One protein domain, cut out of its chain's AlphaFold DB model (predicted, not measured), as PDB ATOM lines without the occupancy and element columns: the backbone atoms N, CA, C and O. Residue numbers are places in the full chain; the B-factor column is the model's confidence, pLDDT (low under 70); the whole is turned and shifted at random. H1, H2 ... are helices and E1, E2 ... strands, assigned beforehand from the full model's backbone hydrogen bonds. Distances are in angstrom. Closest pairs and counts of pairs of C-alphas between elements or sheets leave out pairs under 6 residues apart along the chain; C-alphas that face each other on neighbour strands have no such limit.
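What this domain is: This is residues 3 to 118 of the 144 residues of an uncharacterized protein of Blastopirellula marina (UniProt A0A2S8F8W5). A strongly twisted sheet of six strands curls round one helix, H2, which packs on one face of it. A second helix, H1, sits at the E4 and E5 end of the sheet and only grazes it with residues 60 to 66, while residues 50 to 55 stick out. The printed part has 116 residues, with two named helices and six named strands in the order E1 E2 E3 H1 E4 E5 H2 E6. The mixed sheet runs E4 E5 E3 E2 E1 E6, and the class is mixed, helices and strands. The whole is compact, with a radius of gyration of the C-alphas of 15.0 A and spans of 46 by 32 by 21 A.

Where its parts are: The longest strand is E2, residues 20 to 27, 23.3 A from first to last C-alpha. Beside it are E3, residues 37 to 43, 19.7 A, and E1, residues 3 to 6, 10.1 A, which begins with C-alpha 3 at (125.979, 151.629, 180.512). E4 is residues 72 to 75, 10.3 A; E5 is residues 78 to 81, 10.1 A; E6 is residues 108 to 111, 9.9 A, ending with C-alpha 111 at (121.821, 150.254, 187.958). H2, residues 88 to 101, is 19.9 A long and begins with C-alpha 88 at (126.767, 157.102, 196.015). H1, residues 54 to 66, is 19.5 A long.

How they stand to each other: E1, E2 and E3 form a meander, each strand the antiparallel neighbour of the one before. In the hairpin of E2 and E3, N 23 and O 39 are 2.9 A apart; in that of E1 and E2, N 24 and O 6 are 2.9 A apart. E5 is parallel to E3, with N 79 and O 40 at 2.8 A, and antiparallel to edge strand E4 in a hairpin, with N 80 and O 73 at 2.8 A. Edge strand E6 is parallel to E1, with N 5 and O 110 at 2.9 A. H2 is on one face of the sheet, in two layers, helix over sheet; the closest C-alphas of H2 and E4 are those of Trp 98 and Ile 74, 7.3 A apart. The closest C-alphas of H2 and E6 are those of Leu 92 and Leu 109, 7.9 A. H2 and E2 are near each other, with 9 pairs of C-alphas within 10 A. The closest C-alphas of H1 and E4 are those of Lys 66 and His 73, 7.0 A. H1 and H2 are apart. Every O i to N i+4 pair is within hydrogen-bond range in H2, and 8 of 9 in H1.

The domain as a whole: The C-alphas of Glu 32 and Asn 48, the two farthest apart, are 47.1 A from each other. The printed part has no cut. The link from E1 to E2, 13 residues, is long. The mean pLDDT of the printed part is 85.2; residues 46 to 60, 66 and 68 to 70 are under 70.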
ATOM      1  N   TRP A   3     125.204 152.633 179.784       97.88
ATOM      2  CA  TRP A   3     125.979 151.629 180.512       97.88
ATOM      3  C   TRP A   3     125.174 151.060 181.673       97.88
ATOM      4  O   TRP A   3     124.479 151.799 182.365       97.88
ATOM      5  N   PHE A   4     125.272 149.754 181.884       97.50
ATOM      6  CA  PHE A   4     124.901 149.140 183.148       97.50
ATOM      7  C   PHE A   4     126.048 149.300 184.138       97.50
ATOM      8  O   PHE A   4     127.206 149.154 183.740       97.50
ATOM      9  N   TYR A   5     125.724 149.549 185.405       96.81
ATOM     10  CA  TYR A   5     126.690 149.503 186.495       96.81
ATOM     11  C   TYR A   5     126.222 148.599 187.634       96.81
ATOM     12  O   TYR A   5     125.020 148.405 187.831       96.81
ATOM     13  N   TYR A   6     127.181 148.072 188.387       95.31
ATOM     14  CA  TYR A   6     126.958 147.380 189.653       95.31
ATOM     15  C   TYR A   6     128.094 147.719 190.623       95.31
ATOM     16  O   TYR A   6     129.252 147.777 190.213       95.31
ATOM     17  N   ILE A   7     127.752 147.957 191.889       93.75
ATOM     18  CA  ILE A   7     128.700 148.184 192.987       93.75
ATOM     19  C   ILE A   7     128.572 146.958 193.900       93.75
ATOM     20  O   ILE A   7     127.464 146.697 194.374       93.75
ATOM     21  N   PRO A   8     129.629 146.148 194.092       87.06
ATOM     22  CA  PRO A   8     129.531 144.896 194.829       87.06
ATOM     23  C   PRO A   8     129.382 145.085 196.338       87.06
ATOM     24  O   PRO A   8     128.823 144.191 196.977       87.06
ATOM     25  N   HIS A   9     129.817 146.217 196.901       81.75
ATOM     26  CA  HIS A   9     129.513 146.547 198.289       81.75
ATOM     27  C   HIS A   9     128.063 146.983 198.453       81.75
ATOM     28  O   HIS A   9     127.481 147.682 197.620       81.75
ATOM     29  N   VAL A  10     127.482 146.562 199.573       72.31
ATOM     30  CA  VAL A  10     126.128 146.940 199.954       72.31
ATOM     31  C   VAL A  10     126.183 148.312 200.617       72.31
ATOM     32  O   VAL A  10     126.862 148.484 201.623       72.31
ATOM     33  N   TRP A  11     125.450 149.265 200.050       80.19
ATOM     34  CA  TRP A  11     125.144 150.543 200.687       80.19
ATOM     35  C   TRP A  11     123.932 150.308 201.592       80.19
ATOM     36  O   TRP A  11     122.854 149.965 201.097       80.19
ATOM     37  N   GLU A  12     124.108 150.426 202.903       76.75
ATOM     38  CA  GLU A  12     123.054 150.200 203.899       76.75
ATOM     39  C   GLU A  12     122.075 151.386 203.960       76.75
ATOM     40  O   GLU A  12     120.895 151.217 204.276       76.75
ATOM     41  N   SER A  13     122.546 152.584 203.605       77.00
ATOM     42  CA  SER A  13     121.794 153.836 203.581       77.00
ATOM     43  C   SER A  13     122.219 154.742 202.419       77.00
ATOM     44  O   SER A  13     123.347 154.712 201.934       77.00
ATOM     45  N   SER A  14     121.319 155.636 201.995       71.44
ATOM     46  CA  SER A  14     121.660 156.733 201.075       71.44
ATOM     47  C   SER A  14     122.593 157.779 201.695       71.44
ATOM     48  O   SER A  14     123.126 158.618 200.973       71.44
ATOM     49  N   GLU A  15     122.740 157.765 203.021       76.88
ATOM     50  CA  GLU A  15     123.634 158.653 203.771       76.88
ATOM     51  C   GLU A  15     125.039 158.068 203.962       76.88
ATOM     52  O   GLU A  15     125.917 158.779 204.455       76.88
ATOM     53  N   ASP A  16     125.260 156.808 203.574       83.12
ATOM     54  CA  ASP A  16     126.565 156.174 203.717       83.12
ATOM     55  C   ASP A  16     127.622 156.937 202.916       83.12
ATOM     56  O   ASP A  16     127.366 157.487 201.837       83.12
ATOM     57  N   ARG A  17     128.830 157.001 203.474       87.44
ATOM     58  CA  ARG A  17     129.984 157.628 202.836       87.44
ATOM     59  C   ARG A  17     131.141 156.655 202.858       87.44
ATOM     60  O   ARG A  17     131.494 156.116 203.904       87.44
ATOM     61  N   HIS A  18     131.713 156.445 201.686       85.00
ATOM     62  CA  HIS A  18     132.738 155.445 201.461       85.00
ATOM     63  C   HIS A  18     134.011 156.122 200.992       85.00
ATOM     64  O   HIS A  18     133.999 157.165 200.341       85.00
ATOM     65  N   VAL A  19     135.129 155.524 201.369       87.69
ATOM     66  CA  VAL A  19     136.453 155.990 200.964       87.69
ATOM     67  C   VAL A  19     137.019 155.157 199.828       87.69
ATOM     68  O   VAL A  19     137.999 155.562 199.237       87.69
ATOM     69  N   TRP A  20     136.434 154.002 199.530       90.12
ATOM     70  CA  TRP A  20     136.903 153.095 198.496       90.12
ATOM     71  C   TRP A  20     135.731 152.264 197.987       90.12
ATOM     72  O   TRP A  20     134.942 151.791 198.803       90.12
ATOM     73  N   GLU A  21     135.622 152.101 196.670       93.75
ATOM     74  CA  GLU A  21     134.596 151.273 196.041       93.75
ATOM     75  C   GLU A  21     135.068 150.606 194.749       93.75
ATOM     76  O   GLU A  21     135.791 151.196 193.943       93.75
ATOM     77  N   ASP A  22     134.563 149.394 194.528       94.81
ATOM     78  CA  ASP A  22     134.637 148.684 193.254       94.81
ATOM     79  C   ASP A  22     133.415 149.016 192.395       94.81
ATOM     80  O   ASP A  22     132.284 149.077 192.881       94.81
ATOM     81  N   VAL A  23     133.605 149.165 191.088       96.12
ATOM     82  CA  VAL A  23     132.495 149.366 190.153       96.12
ATOM     83  C   VAL A  23     132.667 148.474 188.936       96.12
ATOM     84  O   VAL A  23     133.725 148.434 188.305       96.12
ATOM     85  N   TYR A  24     131.595 147.775 188.569       96.75
ATOM     86  CA  TYR A  24     131.517 147.038 187.313       96.75
ATOM     87  C   TYR A  24     130.717 147.819 186.288       96.75
ATOM     88  O   TYR A  24     129.666 148.371 186.612       96.75
ATOM     89  N   LEU A  25     131.182 147.826 185.042       97.25
ATOM     90  CA  LEU A  25     130.548 148.520 183.928       97.25
ATOM     91  C   LEU A  25     130.414 147.610 182.715       97.25
ATOM     92  O   LEU A  25     131.365 146.953 182.295       97.25
ATOM     93  N   LEU A  26     129.227 147.610 182.114       96.38
ATOM     94  CA  LEU A  26     128.960 146.874 180.884       96.38
ATOM     95  C   LEU A  26     128.114 147.734 179.939       96.38
ATOM     96  O   LEU A  26     127.086 148.273 180.360       96.38
ATOM     97  N   PRO A  27     128.480 147.869 178.655       96.38
ATOM     98  CA  PRO A  27     127.623 148.519 177.675       96.38
ATOM     99  C   PRO A  27     126.215 147.922 177.645       96.38
ATOM    100  O   PRO A  27     126.051 146.706 177.593       96.38
ATOM    101  N   LYS A  28     125.173 148.759 177.571       94.69
ATOM    102  CA  LYS A  28     123.786 148.259 177.497       94.69
ATOM    103  C   LYS A  28     123.544 147.329 176.300       94.69
ATOM    104  O   LYS A  28     122.738 146.408 176.391       94.69
ATOM    105  N   ASN A  29     124.236 147.589 175.193       91.81
ATOM    106  CA  ASN A  29     124.164 146.812 173.956       91.81
ATOM    107  C   ASN A  29     125.422 145.948 173.757       91.81
ATOM    108  O   ASN A  29     125.838 145.734 172.619       91.81
ATOM    109  N   ALA A  30     126.071 145.533 174.850       88.12
ATOM    110  CA  ALA A  30     127.213 144.632 174.793       88.12
ATOM    111  C   ALA A  30     126.837 143.344 174.036       88.12
ATOM    112  O   ALA A  30     125.770 142.778 174.303       88.12
ATOM    113  N   PRO A  31     127.674 142.875 173.094       88.12
ATOM    114  CA  PRO A  31     127.542 141.538 172.536       88.12
ATOM    115  C   PRO A  31     127.595 140.471 173.634       88.12
ATOM    116  O   PRO A  31     128.211 140.670 174.682       88.12
ATOM    117  N   GLU A  32     126.984 139.319 173.374       84.19
ATOM    118  CA  GLU A  32     127.120 138.154 174.246       84.19
ATOM    119  C   GLU A  32     128.603 137.769 174.397       84.19
ATOM    120  O   GLU A  32     129.350 137.753 173.416       84.19
ATOM    121  N   GLY A  33     129.031 137.498 175.633       83.56
ATOM    122  CA  GLY A  33     130.419 137.157 175.956       83.56
ATOM    123  C   GLY A  33     131.386 138.344 176.035       83.56
ATOM    124  O   GLY A  33     132.581 138.126 176.207       83.56
ATOM    125  N   MET A  34     130.912 139.589 175.914       91.12
ATOM    126  CA  MET A  34     131.749 140.762 176.178       91.12
ATOM    127  C   MET A  34     132.133 140.833 177.659       91.12
ATOM    128  O   MET A  34     131.273 140.748 178.536       91.12
ATOM    129  N   GLU A  35     133.418 141.061 177.917       94.12
ATOM    130  CA  GLU A  35     133.914 141.305 179.266       94.12
ATOM    131  C   GLU A  35     133.443 142.672 179.779       94.12
ATOM    132  O   GLU A  35     133.468 143.683 179.068       94.12
ATOM    133  N   SER A  36     132.992 142.701 181.028       95.19
ATOM    134  CA  SER A  36     132.712 143.943 181.744       95.19
ATOM    135  C   SER A  36     134.012 144.573 182.218       95.19
ATOM    136  O   SER A  36     134.943 143.864 182.594       95.19
ATOM    137  N   ILE A  37     134.025 145.891 182.335       95.94
ATOM    138  CA  ILE A  37     135.109 146.604 183.004       95.94
ATOM    139  C   ILE A  37     134.886 146.492 184.511       95.94
ATOM    140  O   ILE A  37     133.792 146.792 184.986       95.94
ATOM    141  N   TRP A  38     135.917 146.092 185.244       95.19
ATOM    142  CA  TRP A  38     136.021 146.309 186.684       95.19
ATOM    143  C   TRP A  38     137.061 147.396 186.915       95.19
ATOM    144  O   TRP A  38     138.135 147.359 186.314       95.19
ATOM    145  N   PHE A  39     136.713 148.382 187.731       93.44
ATOM    146  CA  PHE A  39     137.624 149.450 188.099       93.44
ATOM    147  C   PHE A  39     137.337 149.915 189.531       93.44
ATOM    148  O   PHE A  39     136.231 149.705 190.043       93.44
ATOM    149  N   THR A  40     138.333 150.522 190.172       94.12
ATOM    150  CA  THR A  40     138.268 150.952 191.571       94.12
ATOM    151  C   THR A  40     138.322 152.473 191.682       94.12
ATOM    152  O   THR A  40     138.984 153.151 190.890       94.12
ATOM    153  N   ILE A  41     137.594 153.031 192.652       93.19
ATOM    154  CA  ILE A  41     137.641 154.454 192.998       93.19
ATOM    155  C   ILE A  41     138.007 154.584 194.476       93.19
ATOM    156  O   ILE A  41     137.266 154.125 195.341       93.19
ATOM    157  N   ASP A  42     139.119 155.258 194.766       91.00
ATOM    158  CA  ASP A  42     139.606 155.541 196.120       91.00
ATOM    159  C   ASP A  42     139.583 157.054 196.388       91.00
ATOM    160  O   ASP A  42     140.148 157.865 195.648       91.00
ATOM    161  N   ALA A  43     138.908 157.456 197.456       88.88
ATOM    162  CA  ALA A  43     139.010 158.790 198.011       88.88
ATOM    163  C   ALA A  43     140.244 158.853 198.902       88.88
ATOM    164  O   ALA A  43     140.479 157.976 199.729       88.88
ATOM    165  N   LEU A  44     140.995 159.949 198.811       83.00
ATOM    166  CA  LEU A  44     142.190 160.114 199.631       83.00
ATOM    167  C   LEU A  44     141.939 159.855 201.128       83.00
ATOM    168  O   LEU A  44     142.840 159.348 201.788       83.00
ATOM    169  N   GLY A  45     140.754 160.144 201.670       74.81
ATOM    170  CA  GLY A  45     140.500 159.958 203.099       74.81
ATOM    171  C   GLY A  45     140.882 161.189 203.915       74.81
ATOM    172  O   GLY A  45     141.615 162.071 203.454       74.81
ATOM    173  N   ASP A  46     140.415 161.259 205.162       69.31
ATOM    174  CA  ASP A  46     140.924 162.250 206.114       69.31
ATOM    175  C   ASP A  46     142.299 161.802 206.632       69.31
ATOM    176  O   ASP A  46     142.405 160.859 207.420       69.31
ATOM    177  N   VAL A  47     143.351 162.510 206.202       59.03
ATOM    178  CA  VAL A  47     144.748 162.309 206.638       59.03
ATOM    179  C   VAL A  47     144.926 162.385 208.157       59.03
ATOM    180  O   VAL A  47     145.904 161.861 208.685       59.03
ATOM    181  N   ASN A  48     144.021 163.068 208.861       57.53
ATOM    182  CA  ASN A  48     144.097 163.241 210.309       57.53
ATOM    183  C   ASN A  48     143.329 162.156 211.071       57.53
ATOM    184  O   ASN A  48     143.371 162.154 212.302       57.53
ATOM    185  N   ASN A  49     142.634 161.248 210.377       59.22
ATOM    186  CA  ASN A  49     141.915 160.159 211.016       59.22
ATOM    187  C   ASN A  49     142.888 159.016 211.375       59.22
ATOM    188  O   ASN A  49     143.406 158.350 210.476       59.22
ATOM    189  N   PRO A  50     143.116 158.732 212.671       52.44
ATOM    190  CA  PRO A  50     144.044 157.694 213.118       52.44
ATOM    191  C   PRO A  50     143.564 156.257 212.843       52.44
ATOM    192  O   PRO A  50     144.317 155.318 213.090       52.44
ATOM    193  N   LEU A  51     142.333 156.062 212.350       50.69
ATOM    194  CA  LEU A  51     141.828 154.758 211.890       50.69
ATOM    195  C   LEU A  51     142.349 154.378 210.496       50.69
ATOM    196  O   LEU A  51     142.261 153.219 210.092       50.69
ATOM    197  N   SER A  52     142.918 155.338 209.771       54.16
ATOM    198  CA  SER A  52     143.693 155.091 208.563       54.16
ATOM    199  C   SER A  52     145.011 154.442 208.990       54.16
ATOM    200  O   SER A  52     145.902 155.129 209.483       54.16
ATOM    201  N   GLY A  53     145.120 153.113 208.887       52.62
ATOM    202  CA  GLY A  53     146.339 152.376 209.245       52.62
ATOM    203  C   GLY A  53     147.607 152.981 208.622       52.62
ATOM    204  O   GLY A  53     147.537 153.690 207.618       52.62
ATOM    205  N   SER A  54     148.775 152.705 209.211       53.09
ATOM    206  CA  SER A  54     150.070 153.299 208.822       53.09
ATOM    207  C   SER A  54     150.364 153.245 207.320       53.09
ATOM    208  O   SER A  54     150.930 154.192 206.776       53.09
ATOM    209  N   ASP A  55     149.921 152.178 206.656       61.53
ATOM    210  CA  ASP A  55     150.154 151.923 205.232       61.53
ATOM    211  C   ASP A  55     149.365 152.899 204.344       61.53
ATOM    212  O   ASP A  55     149.819 153.302 203.272       61.53
ATOM    213  N   ARG A  56     148.214 153.379 204.832       61.75
ATOM    214  CA  ARG A  56     147.363 154.329 204.115       61.75
ATOM    215  C   ARG A  56     147.983 155.723 204.064       61.75
ATOM    216  O   ARG A  56     147.876 156.389 203.046       61.75
ATOM    217  N   ALA A  57     148.683 156.155 205.113       64.50
ATOM    218  CA  ALA A  57     149.296 157.486 205.164       64.50
ATOM    219  C   ALA A  57     150.524 157.638 204.237       64.50
ATOM    220  O   ALA A  57     150.845 158.743 203.787       64.50
ATOM    221  N   GLU A  58     151.253 156.552 203.970       66.81
ATOM    222  CA  GLU A  58     152.349 156.538 202.992       66.81
ATOM    223  C   GLU A  58     151.805 156.489 201.562       66.81
ATOM    224  O   GLU A  58     152.122 157.377 200.769       66.81
ATOM    225  N   PHE A  59     150.875 155.570 201.291       69.06
ATOM    226  CA  PHE A  59     150.156 155.485 200.019       69.06
ATOM    227  C   PHE A  59     149.484 156.816 199.640       69.06
ATOM    228  O   PHE A  59     149.656 157.333 198.538       69.06
ATOM    229  N   GLN A  60     148.808 157.465 200.589       67.94
ATOM    230  CA  GLN A  60     148.136 158.743 200.372       67.94
ATOM    231  C   GLN A  60     149.113 159.893 200.074       67.94
ATOM    232  O   GLN A  60     148.776 160.790 199.302       67.94
ATOM    233  N   ARG A  61     150.337 159.882 200.630       71.31
ATOM    234  CA  ARG A  61     151.378 160.869 200.280       71.31
ATOM    235  C   ARG A  61     151.860 160.697 198.844       71.31
ATOM    236  O   ARG A  61     152.030 161.698 198.148       71.31
ATOM    237  N   GLU A  62     152.047 159.460 198.397       74.62
ATOM    238  CA  GLU A  62     152.403 159.165 197.007       74.62
ATOM    239  C   GLU A  62     151.284 159.581 196.046       74.62
ATOM    240  O   GLU A  62     151.541 160.238 195.036       74.62
ATOM    241  N   LEU A  63     150.029 159.289 196.389       72.56
ATOM    242  CA  LEU A  63     148.863 159.679 195.597       72.56
ATOM    243  C   LEU A  63     148.651 161.198 195.554       72.56
ATOM    244  O   LEU A  63     148.380 161.761 194.492       72.56
ATOM    245  N   LEU A  64     148.845 161.896 196.676       72.62
ATOM    246  CA  LEU A  64     148.810 163.361 196.732       72.62
ATOM    247  C   LEU A  64     149.875 163.998 195.836       72.62
ATOM    248  O   LEU A  64     149.613 165.047 195.245       72.62
ATOM    249  N   ALA A  65     151.048 163.371 195.715       72.19
ATOM    250  CA  ALA A  65     152.104 163.822 194.813       72.19
ATOM    251  C   ALA A  65     151.757 163.604 193.329       72.19
ATOM    252  O   ALA A  65     152.283 164.320 192.480       72.19
ATOM    253  N   LYS A  66     150.859 162.661 193.005       69.06
ATOM    254  CA  LYS A  66     150.331 162.457 191.643       69.06
ATOM    255  C   LYS A  66     149.215 163.456 191.296       69.06
ATOM    256  O   LYS A  66     149.136 163.923 190.163       69.06
ATOM    257  N   LEU A  67     148.404 163.857 192.276       72.94
ATOM    258  CA  LEU A  67     147.289 164.809 192.137       72.94
ATOM    259  C   LEU A  67     147.764 166.277 192.101       72.94
ATOM    260  O   LEU A  67     147.396 167.076 192.956       72.94
ATOM    261  N   THR A  68     148.621 166.689 191.171       59.47
ATOM    262  CA  THR A  68     149.240 168.034 191.257       59.47
ATOM    263  C   THR A  68     148.370 169.190 190.756       59.47
ATOM    264  O   THR A  68     148.638 170.332 191.122       59.47
ATOM    265  N   THR A  69     147.310 168.933 189.987       62.25
ATOM    266  CA  THR A  69     146.402 169.993 189.486       62.25
ATOM    267  C   THR A  69     144.944 169.563 189.335       62.25
ATOM    268  O   THR A  69     144.054 170.408 189.439       62.25
ATOM    269  N   ASP A  70     144.688 168.264 189.192       66.44
ATOM    270  CA  ASP A  70     143.349 167.728 188.982       66.44
ATOM    271  C   ASP A  70     142.694 167.261 190.293       66.44
ATOM    272  O   ASP A  70     143.357 166.876 191.264       66.44
ATOM    273  N   GLN A  71     141.358 167.311 190.336       83.88
ATOM    274  CA  GLN A  71     140.554 166.783 191.451       83.88
ATOM    275  C   GLN A  71     140.610 165.249 191.533       83.88
ATOM    276  O   GLN A  71     140.070 164.663 192.466       83.88
ATOM    277  N   TRP A  72     141.244 164.594 190.565       89.38
ATOM    278  CA  TRP A  72     141.334 163.149 190.448       89.38
ATOM    279  C   TRP A  72     142.553 162.742 189.612       89.38
ATOM    280  O   TRP A  72     143.129 163.553 188.892       89.38
ATOM    281  N   HIS A  73     142.956 161.482 189.720       89.94
ATOM    282  CA  HIS A  73     144.024 160.854 188.953       89.94
ATOM    283  C   HIS A  73     143.552 159.465 188.526       89.94
ATOM    284  O   HIS A  73     142.935 158.771 189.328       89.94
ATOM    285  N   ILE A  74     143.822 159.070 187.282       90.88
ATOM    286  CA  ILE A  74     143.447 157.758 186.741       90.88
ATOM    287  C   ILE A  74     144.716 157.026 186.316       90.88
ATOM    288  O   ILE A  74     145.533 157.587 185.583       90.88
ATOM    289  N   ASP A  75     144.842 155.778 186.751       89.12
ATOM    290  CA  ASP A  75     145.893 154.838 186.369       89.12
ATOM    291  C   ASP A  75     145.233 153.525 185.927       89.12
ATOM    292  O   ASP A  75     144.871 152.675 186.736       89.12
ATOM    293  N   GLY A  76     144.965 153.397 184.625       89.69
ATOM    294  CA  GLY A  76     144.243 152.248 184.077       89.69
ATOM    295  C   GLY A  76     142.836 152.098 184.671       89.69
ATOM    296  O   GLY A  76     141.972 152.948 184.461       89.69
ATOM    297  N   THR A  77     142.610 150.993 185.382       91.75
ATOM    298  CA  THR A  77     141.346 150.656 186.058       91.75
ATOM    299  C   THR A  77     141.269 151.184 187.488       91.75
ATOM    300  O   THR A  77     140.360 150.818 188.218       91.75
ATOM    301  N   ASP A  78     142.186 152.050 187.899       90.88
ATOM    302  CA  ASP A  78     142.153 152.657 189.223       90.88
ATOM    303  C   ASP A  78     141.996 154.171 189.100       90.88
ATOM    304  O   ASP A  78     142.618 154.829 188.259       90.88
ATOM    305  N   MET A  79     141.143 154.740 189.943       92.50
ATOM    306  CA  MET A  79     140.925 156.174 190.045       92.50
ATOM    307  C   MET A  79     141.093 156.614 191.489       92.50
ATOM    308  O   MET A  79     140.478 156.068 192.398       92.50
ATOM    309  N   VAL A  80     141.875 157.663 191.693       90.62
ATOM    310  CA  VAL A  80     142.007 158.319 192.991       90.62
ATOM    311  C   VAL A  80     141.396 159.701 192.913       90.62
ATOM    312  O   VAL A  80     141.696 160.461 191.994       90.62
ATOM    313  N   VAL A  81     140.569 160.055 193.891       90.81
ATOM    314  CA  VAL A  81     139.876 161.345 193.948       90.81
ATOM    315  C   VAL A  81     140.312 162.156 195.158       90.81
ATOM    316  O   VAL A  81     140.527 161.641 196.257       90.81
ATOM    317  N   ARG A  82     140.423 163.472 194.969       87.81
ATOM    318  CA  ARG A  82     140.739 164.441 196.020       87.81
ATOM    319  C   ARG A  82     139.495 164.730 196.869       87.81
ATOM    320  O   ARG A  82     139.016 165.857 196.931       87.81
ATOM    321  N   ALA A  83     138.991 163.701 197.535       87.12
ATOM    322  CA  ALA A  83     137.890 163.772 198.485       87.12
ATOM    323  C   ALA A  83     138.266 163.049 199.787       87.12
ATOM    324  O   ALA A  83     139.148 162.189 199.800       87.12
ATOM    325  N   THR A  84     137.604 163.408 200.886       86.25
ATOM    326  CA  THR A  84     137.704 162.660 202.148       86.25
ATOM    327  C   THR A  84     136.972 161.330 202.039       86.25
ATOM    328  O   THR A  84     137.451 160.314 202.513       86.25
ATOM    329  N   ASP A  85     135.818 161.345 201.401       88.62
ATOM    330  CA  ASP A  85     134.917 160.228 201.181       88.62
ATOM    331  C   ASP A  85     133.934 160.657 200.078       88.62
ATOM    332  O   ASP A  85     133.958 161.805 199.613       88.62
ATOM    333  N   PHE A  86     133.065 159.755 199.648       91.25
ATOM    334  CA  PHE A  86     132.010 160.054 198.693       91.25
ATOM    335  C   PHE A  86     130.710 159.348 199.073       91.25
ATOM    336  O   PHE A  86     130.693 158.237 199.600       91.25
ATOM    337  N   SER A  87     129.602 160.015 198.778       92.62
ATOM    338  CA  SER A  87     128.277 159.411 198.672       92.62
ATOM    339  C   SER A  87     128.141 158.630 197.364       92.62
ATOM    340  O   SER A  87     128.967 158.739 196.453       92.62
ATOM    341  N   ARG A  88     127.044 157.884 197.224       92.31
ATOM    342  CA  ARG A  88     126.767 157.102 196.015       92.31
ATOM    343  C   ARG A  88     126.616 157.984 194.780       92.31
ATOM    344  O   ARG A  88     127.059 157.620 193.696       92.31
ATOM    345  N   GLU A  89     125.990 159.148 194.930       93.19
ATOM    346  CA  GLU A  89     125.837 160.107 193.834       93.19
ATOM    347  C   GLU A  89     127.198 160.639 193.368       93.19
ATOM    348  O   GLU A  89     127.479 160.663 192.168       93.19
ATOM    349  N   GLU A  90     128.063 161.012 194.315       94.38
ATOM    350  CA  GLU A  90     129.428 161.465 194.038       94.38
ATOM    351  C   GLU A  90     130.249 160.365 193.352       94.38
ATOM    352  O   GLU A  90     130.883 160.633 192.332       94.38
ATOM    353  N   LEU A  91     130.156 159.118 193.830       94.62
ATOM    354  CA  LEU A  91     130.773 157.954 193.189       94.62
ATOM    355  C   LEU A  91     130.350 157.837 191.722       94.62
ATOM    356  O   LEU A  91     131.201 157.783 190.840       94.62
ATOM    357  N   LEU A  92     129.044 157.853 191.435       95.38
ATOM    358  CA  LEU A  92     128.529 157.741 190.066       95.38
ATOM    359  C   LEU A  92     128.959 158.913 189.174       95.38
ATOM    360  O   LEU A  92     129.101 158.743 187.962       95.38
ATOM    361  N   ASN A  93     129.198 160.093 189.744       95.69
ATOM    362  CA  ASN A  93     129.801 161.202 189.007       95.69
ATOM    363  C   ASN A  93     131.270 160.921 188.668       95.69
ATOM    364  O   ASN A  93     131.668 161.141 187.524       95.69
ATOM    365  N   TYR A  94     132.050 160.356 189.592       95.81
ATOM    366  CA  TYR A  94     133.417 159.915 189.303       95.81
ATOM    367  C   TYR A  94     133.472 158.785 188.270       95.81
ATOM    368  O   TYR A  94     134.323 158.821 187.386       95.81
ATOM    369  N   VAL A  95     132.507 157.859 188.275       96.62
ATOM    370  CA  VAL A  95     132.370 156.842 187.218       96.62
ATOM    371  C   VAL A  95     132.226 157.479 185.832       96.62
ATOM    372  O   VAL A  95     132.858 157.040 184.872       96.62
ATOM    373  N   ARG A  96     131.410 158.535 185.707       96.94
ATOM    374  CA  ARG A  96     131.247 159.261 184.433       96.94
ATOM    375  C   ARG A  96     132.541 159.945 184.002       96.94
ATOM    376  O   ARG A  96     132.885 159.871 182.828       96.94
ATOM    377  N   ILE A  97     133.253 160.557 184.947       95.12
ATOM    378  CA  ILE A  97     134.560 161.181 184.702       95.12
ATOM    379  C   ILE A  97     135.568 160.137 184.204       95.12
ATOM    380  O   ILE A  97     136.263 160.384 183.222       95.12
ATOM    381  N   TRP A  98     135.619 158.957 184.829       95.69
ATOM    382  CA  TRP A  98     136.510 157.875 184.409       95.69
ATOM    383  C   TRP A  98     136.194 157.379 182.991       95.69
ATOM    384  O   TRP A  98     137.099 157.220 182.169       95.69
ATOM    385  N   LEU A  99     134.906 157.196 182.672       96.00
ATOM    386  CA  LEU A  99     134.454 156.833 181.326       96.00
ATOM    387  C   LEU A  99     134.865 157.891 180.291       96.00
ATOM    388  O   LEU A  99     135.431 157.545 179.254       96.00
ATOM    389  N   GLU A 100     134.640 159.173 180.584       95.06
ATOM    390  CA  GLU A 100     135.022 160.281 179.705       95.06
ATOM    391  C   GLU A 100     136.538 160.330 179.470       95.06
ATOM    392  O   GLU A 100     136.979 160.360 178.319       95.06
ATOM    393  N   ALA A 101     137.340 160.256 180.536       93.56
ATOM    394  CA  ALA A 101     138.801 160.232 180.456       93.56
ATOM    395  C   ALA A 101     139.333 159.021 179.665       93.56
ATOM    396  O   ALA A 101     140.354 159.115 178.983       93.56
ATOM    397  N   SER A 102     138.599 157.907 179.695       94.44
ATOM    398  CA  SER A 102     138.890 156.692 178.928       94.44
ATOM    399  C   SER A 102     138.385 156.743 177.477       94.44
ATOM    400  O   SER A 102     138.480 155.750 176.757       94.44
ATOM    401  N   ASN A 103     137.858 157.884 177.013       95.50
ATOM    402  CA  ASN A 103     137.218 158.059 175.702       95.50
ATOM    403  C   ASN A 103     136.023 157.113 175.464       95.50
ATOM    404  O   ASN A 103     135.725 156.730 174.328       95.50
ATOM    405  N   LEU A 104     135.313 156.746 176.532       94.88
ATOM    406  CA  LEU A 104     134.116 155.916 176.497       94.88
ATOM    407  C   LEU A 104     132.874 156.803 176.692       94.88
ATOM    408  O   LEU A 104     132.653 157.333 177.780       94.88
ATOM    409  N   PRO A 105     132.018 156.984 175.669       94.69
ATOM    410  CA  PRO A 105     130.866 157.869 175.789       94.69
ATOM    411  C   PRO A 105     129.855 157.328 176.808       94.69
ATOM    412  O   PRO A 105     129.449 156.166 176.737       94.69
ATOM    413  N   CYS A 106     129.370 158.189 177.701       96.50
ATOM    414  CA  CYS A 106     128.366 157.841 178.704       96.50
ATOM    415  C   CYS A 106     127.221 158.862 178.699       96.50
ATOM    416  O   CYS A 106     127.394 159.995 179.130       96.50
ATOM    417  N   ASP A 107     126.046 158.451 178.221       95.81
ATOM    418  CA  ASP A 107     124.834 159.281 178.295       95.81
ATOM    419  C   ASP A 107     124.063 158.994 179.587       95.81
ATOM    420  O   ASP A 107     123.345 159.846 180.102       95.81
ATOM    421  N   GLU A 108     124.153 157.755 180.078       97.12
ATOM    422  CA  GLU A 108     123.346 157.256 181.185       97.12
ATOM    423  C   GLU A 108     124.026 156.050 181.842       97.12
ATOM    424  O   GLU A 108     124.498 155.140 181.149       97.12
ATOM    425  N   LEU A 109     124.011 156.045 183.176       97.75
ATOM    426  CA  LEU A 109     124.369 154.912 184.024       97.75
ATOM    427  C   LEU A 109     123.075 154.292 184.557       97.75
ATOM    428  O   LEU A 109     122.259 154.990 185.153       97.75
ATOM    429  N   ILE A 110     122.893 152.997 184.324       97.31
ATOM    430  CA  ILE A 110     121.706 152.235 184.713       97.31
ATOM    431  C   ILE A 110     122.136 151.202 185.744       97.31
ATOM    432  O   ILE A 110     122.957 150.337 185.443       97.31
ATOM    433  N   GLU A 111     121.570 151.270 186.941       95.69
ATOM    434  CA  GLU A 111     121.821 150.254 187.958       95.69
ATOM    435  C   GLU A 111     121.363 148.882 187.461       95.69
ATOM    436  O   GLU A 111     120.296 148.736 186.859       95.69
ATOM    437  N   SER A 112     122.185 147.871 187.703       95.06
ATOM    438  CA  SER A 112     121.872 146.480 187.415       95.06
ATOM    439  C   SER A 112     122.228 145.613 188.616       95.06
ATOM    440  O   SER A 112     122.824 146.071 189.583       95.06
ATOM    441  N   THR A 113     121.837 144.349 188.551       92.88
ATOM    442  CA  THR A 113     122.152 143.345 189.560       92.88
ATOM    443  C   THR A 113     123.461 142.620 189.237       92.88
ATOM    444  O   THR A 113     123.958 142.696 188.105       92.88
ATOM    445  N   PHE A 114     124.001 141.909 190.230       91.25
ATOM    446  CA  PHE A 114     125.242 141.143 190.108       91.25
ATOM    447  C   PHE A 114     125.180 140.089 188.999       91.25
ATOM    448  O   PHE A 114     126.149 139.940 188.266       91.25
ATOM    449  N   GLU A 115     124.030 139.439 188.800       91.81
ATOM    450  CA  GLU A 115     123.828 138.353 187.827       91.81
ATOM    451  C   GLU A 115     124.153 138.784 186.393       91.81
ATOM    452  O   GLU A 115     124.529 137.970 185.556       91.81
ATOM    453  N   ARG A 116     124.048 140.085 186.089       92.00
ATOM    454  CA  ARG A 116     124.444 140.621 184.779       92.00
ATOM    455  C   ARG A 116     125.959 140.594 184.556       92.00
ATOM    456  O   ARG A 116     126.393 140.582 183.407       92.00
ATOM    457  N   PHE A 117     126.728 140.646 185.634       92.88
ATOM    458  CA  PHE A 117     128.185 140.734 185.638       92.88
ATOM    459  C   PHE A 117     128.861 139.415 186.030       92.88
ATOM    460  O   PHE A 117     130.086 139.298 185.996       92.88
ATOM    461  N   GLU A 118     128.088 138.403 186.414       87.75
ATOM    462  CA  GLU A 118     128.627 137.092 186.747       87.75
ATOM    463  C   GLU A 118     129.391 136.509 185.553       87.75
ATOM    464  O   GLU A 118     128.832 136.290 184.480       87.75
TER     465      GLU A 118